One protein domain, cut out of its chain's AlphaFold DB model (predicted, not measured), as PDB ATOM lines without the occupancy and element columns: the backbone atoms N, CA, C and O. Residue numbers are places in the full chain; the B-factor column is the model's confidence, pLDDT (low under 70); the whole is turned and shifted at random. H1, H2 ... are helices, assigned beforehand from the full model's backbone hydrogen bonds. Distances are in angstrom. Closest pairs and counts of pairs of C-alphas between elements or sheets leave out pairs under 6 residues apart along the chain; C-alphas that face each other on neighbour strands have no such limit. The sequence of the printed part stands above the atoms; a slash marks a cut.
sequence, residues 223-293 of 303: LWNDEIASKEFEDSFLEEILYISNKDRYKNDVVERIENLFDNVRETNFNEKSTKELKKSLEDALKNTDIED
ATOM      1  N   LEU A 223     -16.880   4.616  43.817       89.75
ATOM      2  CA  LEU A 223     -17.668   5.339  44.822       89.75
ATOM      3  C   LEU A 223     -19.169   5.382  44.490       89.75
ATOM      4  O   LEU A 223     -19.955   5.857  45.298       89.75
ATOM      5  N   TRP A 224     -19.602   4.872  43.331       89.62
ATOM      6  CA  TRP A 224     -20.989   5.009  42.849       89.62
ATOM      7  C   TRP A 224     -22.013   4.113  43.553       89.62
ATOM      8  O   TRP A 224     -23.204   4.214  43.272       89.62
ATOM      9  N   ASN A 225     -21.575   3.260  44.481       88.06
ATOM     10  CA  ASN A 225     -22.487   2.591  45.414       88.06
ATOM     11  C   ASN A 225     -22.931   3.521  46.561       88.06
ATOM     12  O   ASN A 225     -23.869   3.186  47.280       88.06
ATOM     13  N   ASP A 226     -22.265   4.668  46.729       92.31
ATOM     14  CA  ASP A 226     -22.597   5.719  47.686       92.31
ATOM     15  C   ASP A 226     -23.023   6.985  46.920       92.31
ATOM     16  O   ASP A 226     -22.222   7.660  46.267       92.31
ATOM     17  N   GLU A 227     -24.319   7.298  46.968       92.06
ATOM     18  CA  GLU A 227     -24.901   8.449  46.265       92.06
ATOM     19  C   GLU A 227     -24.341   9.792  46.751       92.06
ATOM     20  O   GLU A 227     -24.274  10.744  45.975       92.06
ATOM     21  N   ILE A 228     -23.935   9.884  48.020       92.56
ATOM     22  CA  ILE A 228     -23.387  11.116  48.592       92.56
ATOM     23  C   ILE A 228     -21.955  11.291  48.094       92.56
ATOM     24  O   ILE A 228     -21.641  12.313  47.488       92.56
ATOM     25  N   ALA A 229     -21.116  10.268  48.276       92.12
ATOM     26  CA  ALA A 229     -19.706  10.333  47.903       92.12
ATOM     27  C   ALA A 229     -19.511  10.543  46.393       92.12
ATOM     28  O   ALA A 229     -18.682  11.352  45.971       92.12
ATOM     29  N   SER A 230     -20.296   9.842  45.569       92.69
ATOM     30  CA  SER A 230     -20.254  10.012  44.112       92.69
ATOM     31  C   SER A 230     -20.680  11.414  43.680       92.69
ATOM     32  O   SER A 230     -20.023  12.009  42.826       92.69
ATOM     33  N   LYS A 231     -21.719  11.982  44.303       92.31
ATOM     34  CA  LYS A 231     -22.159  13.346  44.016       92.31
ATOM     35  C   LYS A 231     -21.119  14.390  44.426       92.31
ATOM     36  O   LYS A 231     -20.816  15.259  43.622       92.31
ATOM     37  N   GLU A 232     -20.543  14.292  45.625       93.94
ATOM     38  CA  GLU A 232     -19.477  15.202  46.083       93.94
ATOM     39  C   GLU A 232     -18.264  15.176  45.143       93.94
ATOM     40  O   GLU A 232     -17.695  16.213  44.791       93.94
ATOM     41  N   PHE A 233     -17.884  13.986  44.676       94.19
ATOM     42  CA  PHE A 233     -16.777  13.847  43.742       94.19
ATOM     43  C   PHE A 233     -17.081  14.471  42.372       94.19
ATOM     44  O   PHE A 233     -16.251  15.206  41.837       94.19
ATOM     45  N   GLU A 234     -18.266  14.214  41.814       93.12
ATOM     46  CA  GLU A 234     -18.692  14.799  40.539       93.12
ATOM     47  C   GLU A 234     -18.848  16.326  40.625       93.12
ATOM     48  O   GLU A 234     -18.371  17.036  39.739       93.12
ATOM     49  N   ASP A 235     -19.474  16.835  41.689       92.12
ATOM     50  CA  ASP A 235     -19.700  18.268  41.889       92.12
ATOM     51  C   ASP A 235     -18.358  19.005  42.049       92.12
ATOM     52  O   ASP A 235     -18.098  19.949  41.303       92.12
ATOM     53  N   SER A 236     -17.451  18.526  42.915       94.25
ATOM     54  CA  SER A 236     -16.127  19.151  43.101       94.25
ATOM     55  C   SER A 236     -15.275  19.132  41.825       94.25
ATOM     56  O   SER A 236     -14.594  20.111  41.513       94.25
ATOM     57  N   PHE A 237     -15.358  18.061  41.032       93.88
ATOM     58  CA  PHE A 237     -14.700  17.971  39.729       93.88
ATOM     59  C   PHE A 237     -15.211  19.025  38.733       93.88
ATOM     60  O   PHE A 237     -14.419  19.709  38.079       93.88
ATOM     61  N   LEU A 238     -16.534  19.162  38.605       90.31
ATOM     62  CA  LEU A 238     -17.161  20.105  37.676       90.31
ATOM     63  C   LEU A 238     -16.954  21.560  38.111       90.31
ATOM     64  O   LEU A 238     -16.699  22.428  37.273       90.31
ATOM     65  N   GLU A 239     -17.042  21.828  39.412       89.69
ATOM     66  CA  GLU A 239     -16.790  23.147  39.985       89.69
ATOM     67  C   GLU A 239     -15.358  23.618  39.722       89.69
ATOM     68  O   GLU A 239     -15.160  24.764  39.315       89.69
ATOM     69  N   GLU A 240     -14.361  22.742  39.871       90.88
ATOM     70  CA  GLU A 240     -12.967  23.095  39.598       90.88
ATOM     71  C   GLU A 240     -12.728  23.381  38.105       90.88
ATOM     72  O   GLU A 240     -11.997  24.318  37.768       90.88
ATOM     73  N   ILE A 241     -13.380  22.645  37.193       87.62
ATOM     74  CA  ILE A 241     -13.355  22.965  35.754       87.62
ATOM     75  C   ILE A 241     -13.885  24.382  35.528       87.62
ATOM     76  O   ILE A 241     -13.178  25.207  34.951       87.62
ATOM     77  N   LEU A 242     -15.087  24.693  36.026       84.50
ATOM     78  CA  LEU A 242     -15.690  26.023  35.880       84.50
ATOM     79  C   LEU A 242     -14.810  27.118  36.490       84.50
ATOM     80  O   LEU A 242     -14.658  28.195  35.909       84.50
ATOM     81  N   TYR A 243     -14.230  26.859  37.658       86.19
ATOM     82  CA  TYR A 243     -13.350  27.794  38.344       86.19
ATOM     83  C   TYR A 243     -12.098  28.115  37.524       86.19
ATOM     84  O   TYR A 243     -11.728  29.286  37.395       86.19
ATOM     85  N   ILE A 244     -11.447  27.094  36.961       85.75
ATOM     86  CA  ILE A 244     -10.251  27.265  36.135       85.75
ATOM     87  C   ILE A 244     -10.606  27.955  34.814       85.75
ATOM     88  O   ILE A 244      -9.908  28.891  34.425       85.75
ATOM     89  N   SER A 245     -11.699  27.551  34.166       81.00
ATOM     90  CA  SER A 245     -12.174  28.128  32.903       81.00
ATOM     91  C   SER A 245     -12.498  29.617  32.993       81.00
ATOM     92  O   SER A 245     -12.231  30.375  32.064       81.00
ATOM     93  N   ASN A 246     -13.007  30.066  34.141       78.19
ATOM     94  CA  ASN A 246     -13.296  31.476  34.405       78.19
ATOM     95  C   ASN A 246     -12.057  32.300  34.815       78.19
ATOM     96  O   ASN A 246     -12.165  33.494  35.104       78.19
ATOM     97  N   LYS A 247     -10.863  31.694  34.877       80.06
ATOM     98  CA  LYS A 247      -9.619  32.370  35.264       80.06
ATOM     99  C   LYS A 247      -8.660  32.533  34.088       80.06
ATOM    100  O   LYS A 247      -7.855  31.653  33.806       80.06
ATOM    101  N   ASP A 248      -8.570  33.756  33.566       65.19
ATOM    102  CA  ASP A 248      -7.691  34.140  32.441       65.19
ATOM    103  C   ASP A 248      -6.199  33.770  32.579       65.19
ATOM    104  O   ASP A 248      -5.460  33.738  31.594       65.19
ATOM    105  N   ARG A 249      -5.700  33.542  33.803       66.31
ATOM    106  CA  ARG A 249      -4.267  33.311  34.074       66.31
ATOM    107  C   ARG A 249      -3.918  31.883  34.482       66.31
ATOM    108  O   ARG A 249      -2.732  31.606  34.672       66.31
ATOM    109  N   TYR A 250      -4.895  30.994  34.663       66.62
ATOM    110  CA  TYR A 250      -4.624  29.642  35.149       66.62
ATOM    111  C   TYR A 250      -4.466  28.676  33.972       66.62
ATOM    112  O   TYR A 250      -5.400  28.437  33.219       66.62
ATOM    113  N   LYS A 251      -3.257  28.133  33.789       71.31
ATOM    114  CA  LYS A 251      -2.971  27.155  32.731       71.31
ATOM    115  C   LYS A 251      -3.066  25.749  33.306       71.31
ATOM    116  O   LYS A 251      -2.142  25.308  33.992       71.31
ATOM    117  N   ASN A 252      -4.178  25.078  33.036       84.44
ATOM    118  CA  ASN A 252      -4.376  23.668  33.339       84.44
ATOM    119  C   ASN A 252      -4.586  22.908  32.025       84.44
ATOM    120  O   ASN A 252      -5.546  23.167  31.306       84.44
ATOM    121  N   ASP A 253      -3.681  21.981  31.717       81.38
ATOM    122  CA  ASP A 253      -3.663  21.263  30.439       81.38
ATOM    123  C   ASP A 253      -4.844  20.279  30.318       81.38
ATOM    124  O   ASP A 253      -5.221  19.914  29.206       81.38
ATOM    125  N   VAL A 254      -5.416  19.825  31.441       79.81
ATOM    126  CA  VAL A 254      -6.613  18.967  31.439       79.81
ATOM    127  C   VAL A 254      -7.844  19.807  31.140       79.81
ATOM    128  O   VAL A 254      -8.610  19.449  30.250       79.81
ATOM    129  N   VAL A 255      -7.993  20.953  31.811       79.12
ATOM    130  CA  VAL A 255      -9.115  21.869  31.561       79.12
ATOM    131  C   VAL A 255      -9.056  22.439  30.147       79.12
ATOM    132  O   VAL A 255     -10.070  22.416  29.474       79.12
ATOM    133  N   GLU A 256      -7.884  22.839  29.638       79.12
ATOM    134  CA  GLU A 256      -7.729  23.299  28.243       79.12
ATOM    135  C   GLU A 256      -8.211  22.233  27.243       79.12
ATOM    136  O   GLU A 256      -8.843  22.548  26.240       79.12
ATOM    137  N   ARG A 257      -7.944  20.949  27.510       76.19
ATOM    138  CA  ARG A 257      -8.414  19.853  26.647       76.19
ATOM    139  C   ARG A 257      -9.906  19.607  26.758       76.19
ATOM    140  O   ARG A 257     -10.517  19.323  25.739       76.19
ATOM    141  N   ILE A 258     -10.462  19.726  27.960       75.94
ATOM    142  CA  ILE A 258     -11.907  19.703  28.174       75.94
ATOM    143  C   ILE A 258     -12.517  20.877  27.393       75.94
ATOM    144  O   ILE A 258     -13.251  20.627  26.453       75.94
ATOM    145  N   GLU A 259     -12.122  22.129  27.641       72.44
ATOM    146  CA  GLU A 259     -12.606  23.315  26.909       72.44
ATOM    147  C   GLU A 259     -12.534  23.175  25.383       72.44
ATOM    148  O   GLU A 259     -13.495  23.498  24.699       72.44
ATOM    149  N   ASN A 260     -11.433  22.660  24.828       68.06
ATOM    150  CA  ASN A 260     -11.282  22.497  23.376       68.06
ATOM    151  C   ASN A 260     -12.250  21.476  22.751       68.06
ATOM    152  O   ASN A 260     -12.372  21.416  21.529       68.06
ATOM    153  N   LEU A 261     -12.908  20.651  23.564       62.16
ATOM    154  CA  LEU A 261     -13.962  19.737  23.125       62.16
ATOM    155  C   LEU A 261     -15.360  20.342  23.285       62.16
ATOM    156  O   LEU A 261     -16.316  19.798  22.735       62.16
ATOM    157  N   PHE A 262     -15.480  21.449  24.022       64.12
ATOM    158  CA  PHE A 262     -16.742  22.072  24.396       64.12
ATOM    159  C   PHE A 262     -16.731  23.561  24.046       64.12
ATOM    160  O   PHE A 262     -16.252  24.400  24.813       64.12
ATOM    161  N   ASP A 263     -17.352  23.912  22.922       51.81
ATOM    162  CA  ASP A 263     -17.736  25.300  22.683       51.81
ATOM    163  C   ASP A 263     -18.612  25.771  23.866       51.81
ATOM    164  O   ASP A 263     -19.595  25.114  24.214       51.81
ATOM    165  N   ASN A 264     -18.271  26.921  24.466       50.69
ATOM    166  CA  ASN A 264     -19.042  27.670  25.483       50.69
ATOM    167  C   ASN A 264     -18.769  27.427  26.989       50.69
ATOM    168  O   ASN A 264     -19.463  28.029  27.806       50.69
ATOM    169  N   VAL A 265     -17.742  26.674  27.415       53.59
ATOM    170  CA  VAL A 265     -17.423  26.551  28.871       53.59
ATOM    171  C   VAL A 265     -17.046  27.903  29.511       53.59
ATOM    172  O   VAL A 265     -17.309  28.145  30.691       53.59
ATOM    173  N   ARG A 266     -16.473  28.824  28.725       50.72
ATOM    174  CA  ARG A 266     -15.986  30.136  29.195       50.72
ATOM    175  C   ARG A 266     -17.065  31.181  29.483       50.72
ATOM    176  O   ARG A 266     -16.742  32.209  30.063       50.72
ATOM    177  N   GLU A 267     -18.320  30.954  29.097       52.56
ATOM    178  CA  GLU A 267     -19.394  31.957  29.250       52.56
ATOM    179  C   GLU A 267     -20.313  31.692  30.459       52.56
ATOM    180  O   GLU A 267     -21.288  32.410  30.691       52.56
ATOM    181  N   THR A 268     -19.998  30.676  31.267       54.25
ATOM    182  CA  THR A 268     -20.847  30.213  32.374       54.25
ATOM    183  C   THR A 268     -20.455  30.813  33.732       54.25
ATOM    184  O   THR A 268     -19.386  30.533  34.275       54.25
ATOM    185  N   ASN A 269     -21.366  31.594  34.331       57.16
ATOM    186  CA  ASN A 269     -21.250  32.102  35.709       57.16
ATOM    187  C   ASN A 269     -21.267  30.955  36.736       57.16
ATOM    188  O   ASN A 269     -22.040  30.016  36.583       57.16
ATOM    189  N   PHE A 270     -20.507  31.048  37.829       55.94
ATOM    190  CA  PHE A 270     -20.448  30.003  38.864       55.94
ATOM    191  C   PHE A 270     -21.772  29.899  39.654       55.94
ATOM    192  O   PHE A 270     -22.054  30.730  40.517       55.94
ATOM    193  N   ASN A 271     -22.619  28.914  39.334       67.81
ATOM    194  CA  ASN A 271     -23.836  28.578  40.080       67.81
ATOM    195  C   ASN A 271     -24.289  27.131  39.782       67.81
ATOM    196  O   ASN A 271     -23.853  26.526  38.804       67.81
ATOM    197  N   GLU A 272     -25.213  26.599  40.591       67.44
ATOM    198  CA  GLU A 272     -25.725  25.218  40.478       67.44
ATOM    199  C   GLU A 272     -26.316  24.894  39.090       67.44
ATOM    200  O   GLU A 272     -26.268  23.755  38.622       67.44
ATOM    201  N   LYS A 273     -26.875  25.898  38.403       73.94
ATOM    202  CA  LYS A 273     -27.422  25.734  37.052       73.94
ATOM    203  C   LYS A 273     -26.297  25.497  36.037       73.94
ATOM    204  O   LYS A 273     -26.412  24.576  35.235       73.94
ATOM    205  N   SER A 274     -25.203  26.249  36.126       70.81
ATOM    206  CA  SER A 274     -24.030  26.100  35.258       70.81
ATOM    207  C   SER A 274     -23.321  24.759  35.453       70.81
ATOM    208  O   SER A 274     -22.908  24.146  34.474       70.81
ATOM    209  N   THR A 275     -23.241  24.244  36.686       74.44
ATOM    210  CA  THR A 275     -22.683  22.904  36.961       74.44
ATOM    211  C   THR A 275     -23.519  21.804  36.298       74.44
ATOM    212  O   THR A 275     -22.973  20.903  35.660       74.44
ATOM    213  N   LYS A 276     -24.857  21.903  36.360       79.56
ATOM    214  CA  LYS A 276     -25.771  20.967  35.675       79.56
ATOM    215  C   LYS A 276     -25.669  21.059  34.149       79.56
ATOM    216  O   LYS A 276     -25.696  20.030  33.474       79.56
ATOM    217  N   GLU A 277     -25.556  22.269  33.603       79.56
ATOM    218  CA  GLU A 277     -25.376  22.503  32.164       79.56
ATOM    219  C   GLU A 277     -24.035  21.953  31.662       79.56
ATOM    220  O   GLU A 277     -24.004  21.275  30.629       79.56
ATOM    221  N   LEU A 278     -22.954  22.151  32.424       79.44
ATOM    222  CA  LEU A 278     -21.642  21.576  32.133       79.44
ATOM    223  C   LEU A 278     -21.692  20.047  32.172       79.44
ATOM    224  O   LEU A 278     -21.255  19.408  31.217       79.44
ATOM    225  N   LYS A 279     -22.269  19.459  33.229       82.50
ATOM    226  CA  LYS A 279     -22.415  18.001  33.355       82.50
ATOM    227  C   LYS A 279     -23.128  17.407  32.146       82.50
ATOM    228  O   LYS A 279     -22.622  16.475  31.530       82.50
ATOM    229  N   LYS A 280     -24.277  17.978  31.778       82.31
ATOM    230  CA  LYS A 280     -25.052  17.524  30.620       82.31
ATOM    231  C   LYS A 280     -24.246  17.625  29.323       82.31
ATOM    232  O   LYS A 280     -24.229  16.678  28.545       82.31
ATOM    233  N   SER A 281     -23.563  18.749  29.106       78.12
ATOM    234  CA  SER A 281     -22.745  18.966  27.906       78.12
ATOM    235  C   SER A 281     -21.588  17.965  27.819       78.12
ATOM    236  O   SER A 281     -21.325  17.409  26.754       78.12
ATOM    237  N   LEU A 282     -20.946  17.678  28.956       77.31
ATOM    238  CA  LEU A 282     -19.877  16.691  29.079       77.31
ATOM    239  C   LEU A 282     -20.384  15.276  28.772       77.31
ATOM    240  O   LEU A 282     -19.806  14.583  27.938       77.31
ATOM    241  N   GLU A 283     -21.496  14.863  29.378       80.75
ATOM    242  CA  GLU A 283     -22.121  13.561  29.115       80.75
ATOM    243  C   GLU A 283     -22.561  13.401  27.653       80.75
ATOM    244  O   GLU A 283     -22.386  12.333  27.066       80.75
ATOM    245  N   ASP A 284     -23.109  14.449  27.035       77.50
ATOM    246  CA  ASP A 284     -23.534  14.405  25.636       77.50
ATOM    247  C   ASP A 284     -22.346  14.304  24.664       77.50
ATOM    248  O   ASP A 284     -22.446  13.592  23.661       77.50
ATOM    249  N   ALA A 285     -21.197  14.922  24.954       71.38
ATOM    250  CA  ALA A 285     -20.003  14.733  24.125       71.38
ATOM    251  C   ALA A 285     -19.346  13.364  24.326       71.38
ATOM    252  O   ALA A 285     -18.875  12.778  23.350       71.38
ATOM    253  N   LEU A 286     -19.348  12.836  25.555       74.25
ATOM    254  CA  LEU A 286     -18.807  11.506  25.866       74.25
ATOM    255  C   LEU A 286     -19.564  10.394  25.125       74.25
ATOM    256  O   LEU A 286     -18.959   9.434  24.662       74.25
ATOM    257  N   LYS A 287     -20.872  10.554  24.890       76.88
ATOM    258  CA  LYS A 287     -21.640   9.631  24.029       76.88
ATOM    259  C   LYS A 287     -21.139   9.590  22.580       76.88
ATOM    260  O   LYS A 287     -21.353   8.593  21.894       76.88
ATOM    261  N   ASN A 288     -20.518  10.672  22.111       68.94
ATOM    262  CA  ASN A 288     -20.156  10.887  20.710       68.94
ATOM    263  C   ASN A 288     -18.638  10.843  20.446       68.94
ATOM    264  O   ASN A 288     -18.234  10.886  19.285       68.94
ATOM    265  N   THR A 289     -17.804  10.743  21.489       65.38
ATOM    266  CA  THR A 289     -16.339  10.872  21.406       65.38
ATOM    267  C   THR A 289     -15.656   9.853  22.316       65.38
ATOM    268  O   THR A 289     -16.048   9.706  23.469       65.38
ATOM    269  N   ASP A 290     -14.614   9.171  21.834       65.62
ATOM    270  CA  ASP A 290     -13.800   8.299  22.689       65.62
ATOM    271  C   ASP A 290     -12.932   9.140  23.644       65.62
ATOM    272  O   ASP A 290     -12.317  10.123  23.230       65.62
ATOM    273  N   ILE A 291     -12.839   8.754  24.919       61.84
ATOM    274  CA  ILE A 291     -11.997   9.437  25.919       61.84
ATOM    275  C   ILE A 291     -10.520   9.383  25.537       61.84
ATOM    276  O   ILE A 291      -9.766  10.314  25.839       61.84
ATOM    277  N   GLU A 292     -10.092   8.323  24.847       62.44
ATOM    278  CA  GLU A 292      -8.753   8.321  24.271       62.44
ATOM    279  C   GLU A 292      -8.602   9.486  23.289       62.44
ATOM    280  O   GLU A 292      -7.673  10.268  23.442       62.44
ATOM    281  N   ASP A 293      -9.548   9.720  22.382       62.59
ATOM    282  CA  ASP A 293      -9.481  10.843  21.438       62.59
ATOM    283  C   ASP A 293      -9.522  12.217  22.129       62.59
ATOM    284  O   ASP A 293      -8.802  13.131  21.709       62.59
TER     285      ASP A 293
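AT A GLANCE: This is residues 223 to 293 of the 303 residues of an uncharacterized protein of Thiotrichaceae bacterium (UniProt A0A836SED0). One long helix, H1, makes the longest axis; H3 packs across it at about a right angle, and short H2 packs near its last residues, also crosswise. Residues 225 to 230, of which 227 to 230 belong to H1, stick out. The printed part has 71 residues and three named helices, H1, H2, H3, no named strand; it is all helix and compact, radius of gyration of the C-alphas 12.5 A, spanning 36 by 27 by 20 A.

IN THESE COORDINATES: H1, residues 227 to 245, begins at C-alpha (-24.901, 8.449, 46.265) and is 27.0 A long. H2 is residues 253 to 259. H3, residues 272 to 286, is 21.2 A long and ends at C-alpha (-18.807, 11.506, 25.866).

HOW THE PARTS SIT: H1 touches H2 with residues 241 to 245 alone, about perpendicular at 88 degrees; the closest C-alphas, of Ile 241 and Val 255, are 6.1 A apart. H1, with residues 235 to 242 alone, touches residues 275 to 279 of H3, about perpendicular at 88 degrees; the closest C-alphas, of Leu 238 and Thr 275, are 6.2 A apart. H2 and H3 are apart. In H1, H2 and H3 every O i to N i+4 pair is within hydrogen-bond range.

THE WHOLE: The C-alphas farthest apart, of Asn 225 and Arg 249, are 37.5 A apart. The printed part has no cut. The link from H2 to H3, 12 residues, is long. The model's pLDDT is under 70 at residues 248 to 250, 260 to 272 and 288 to 293.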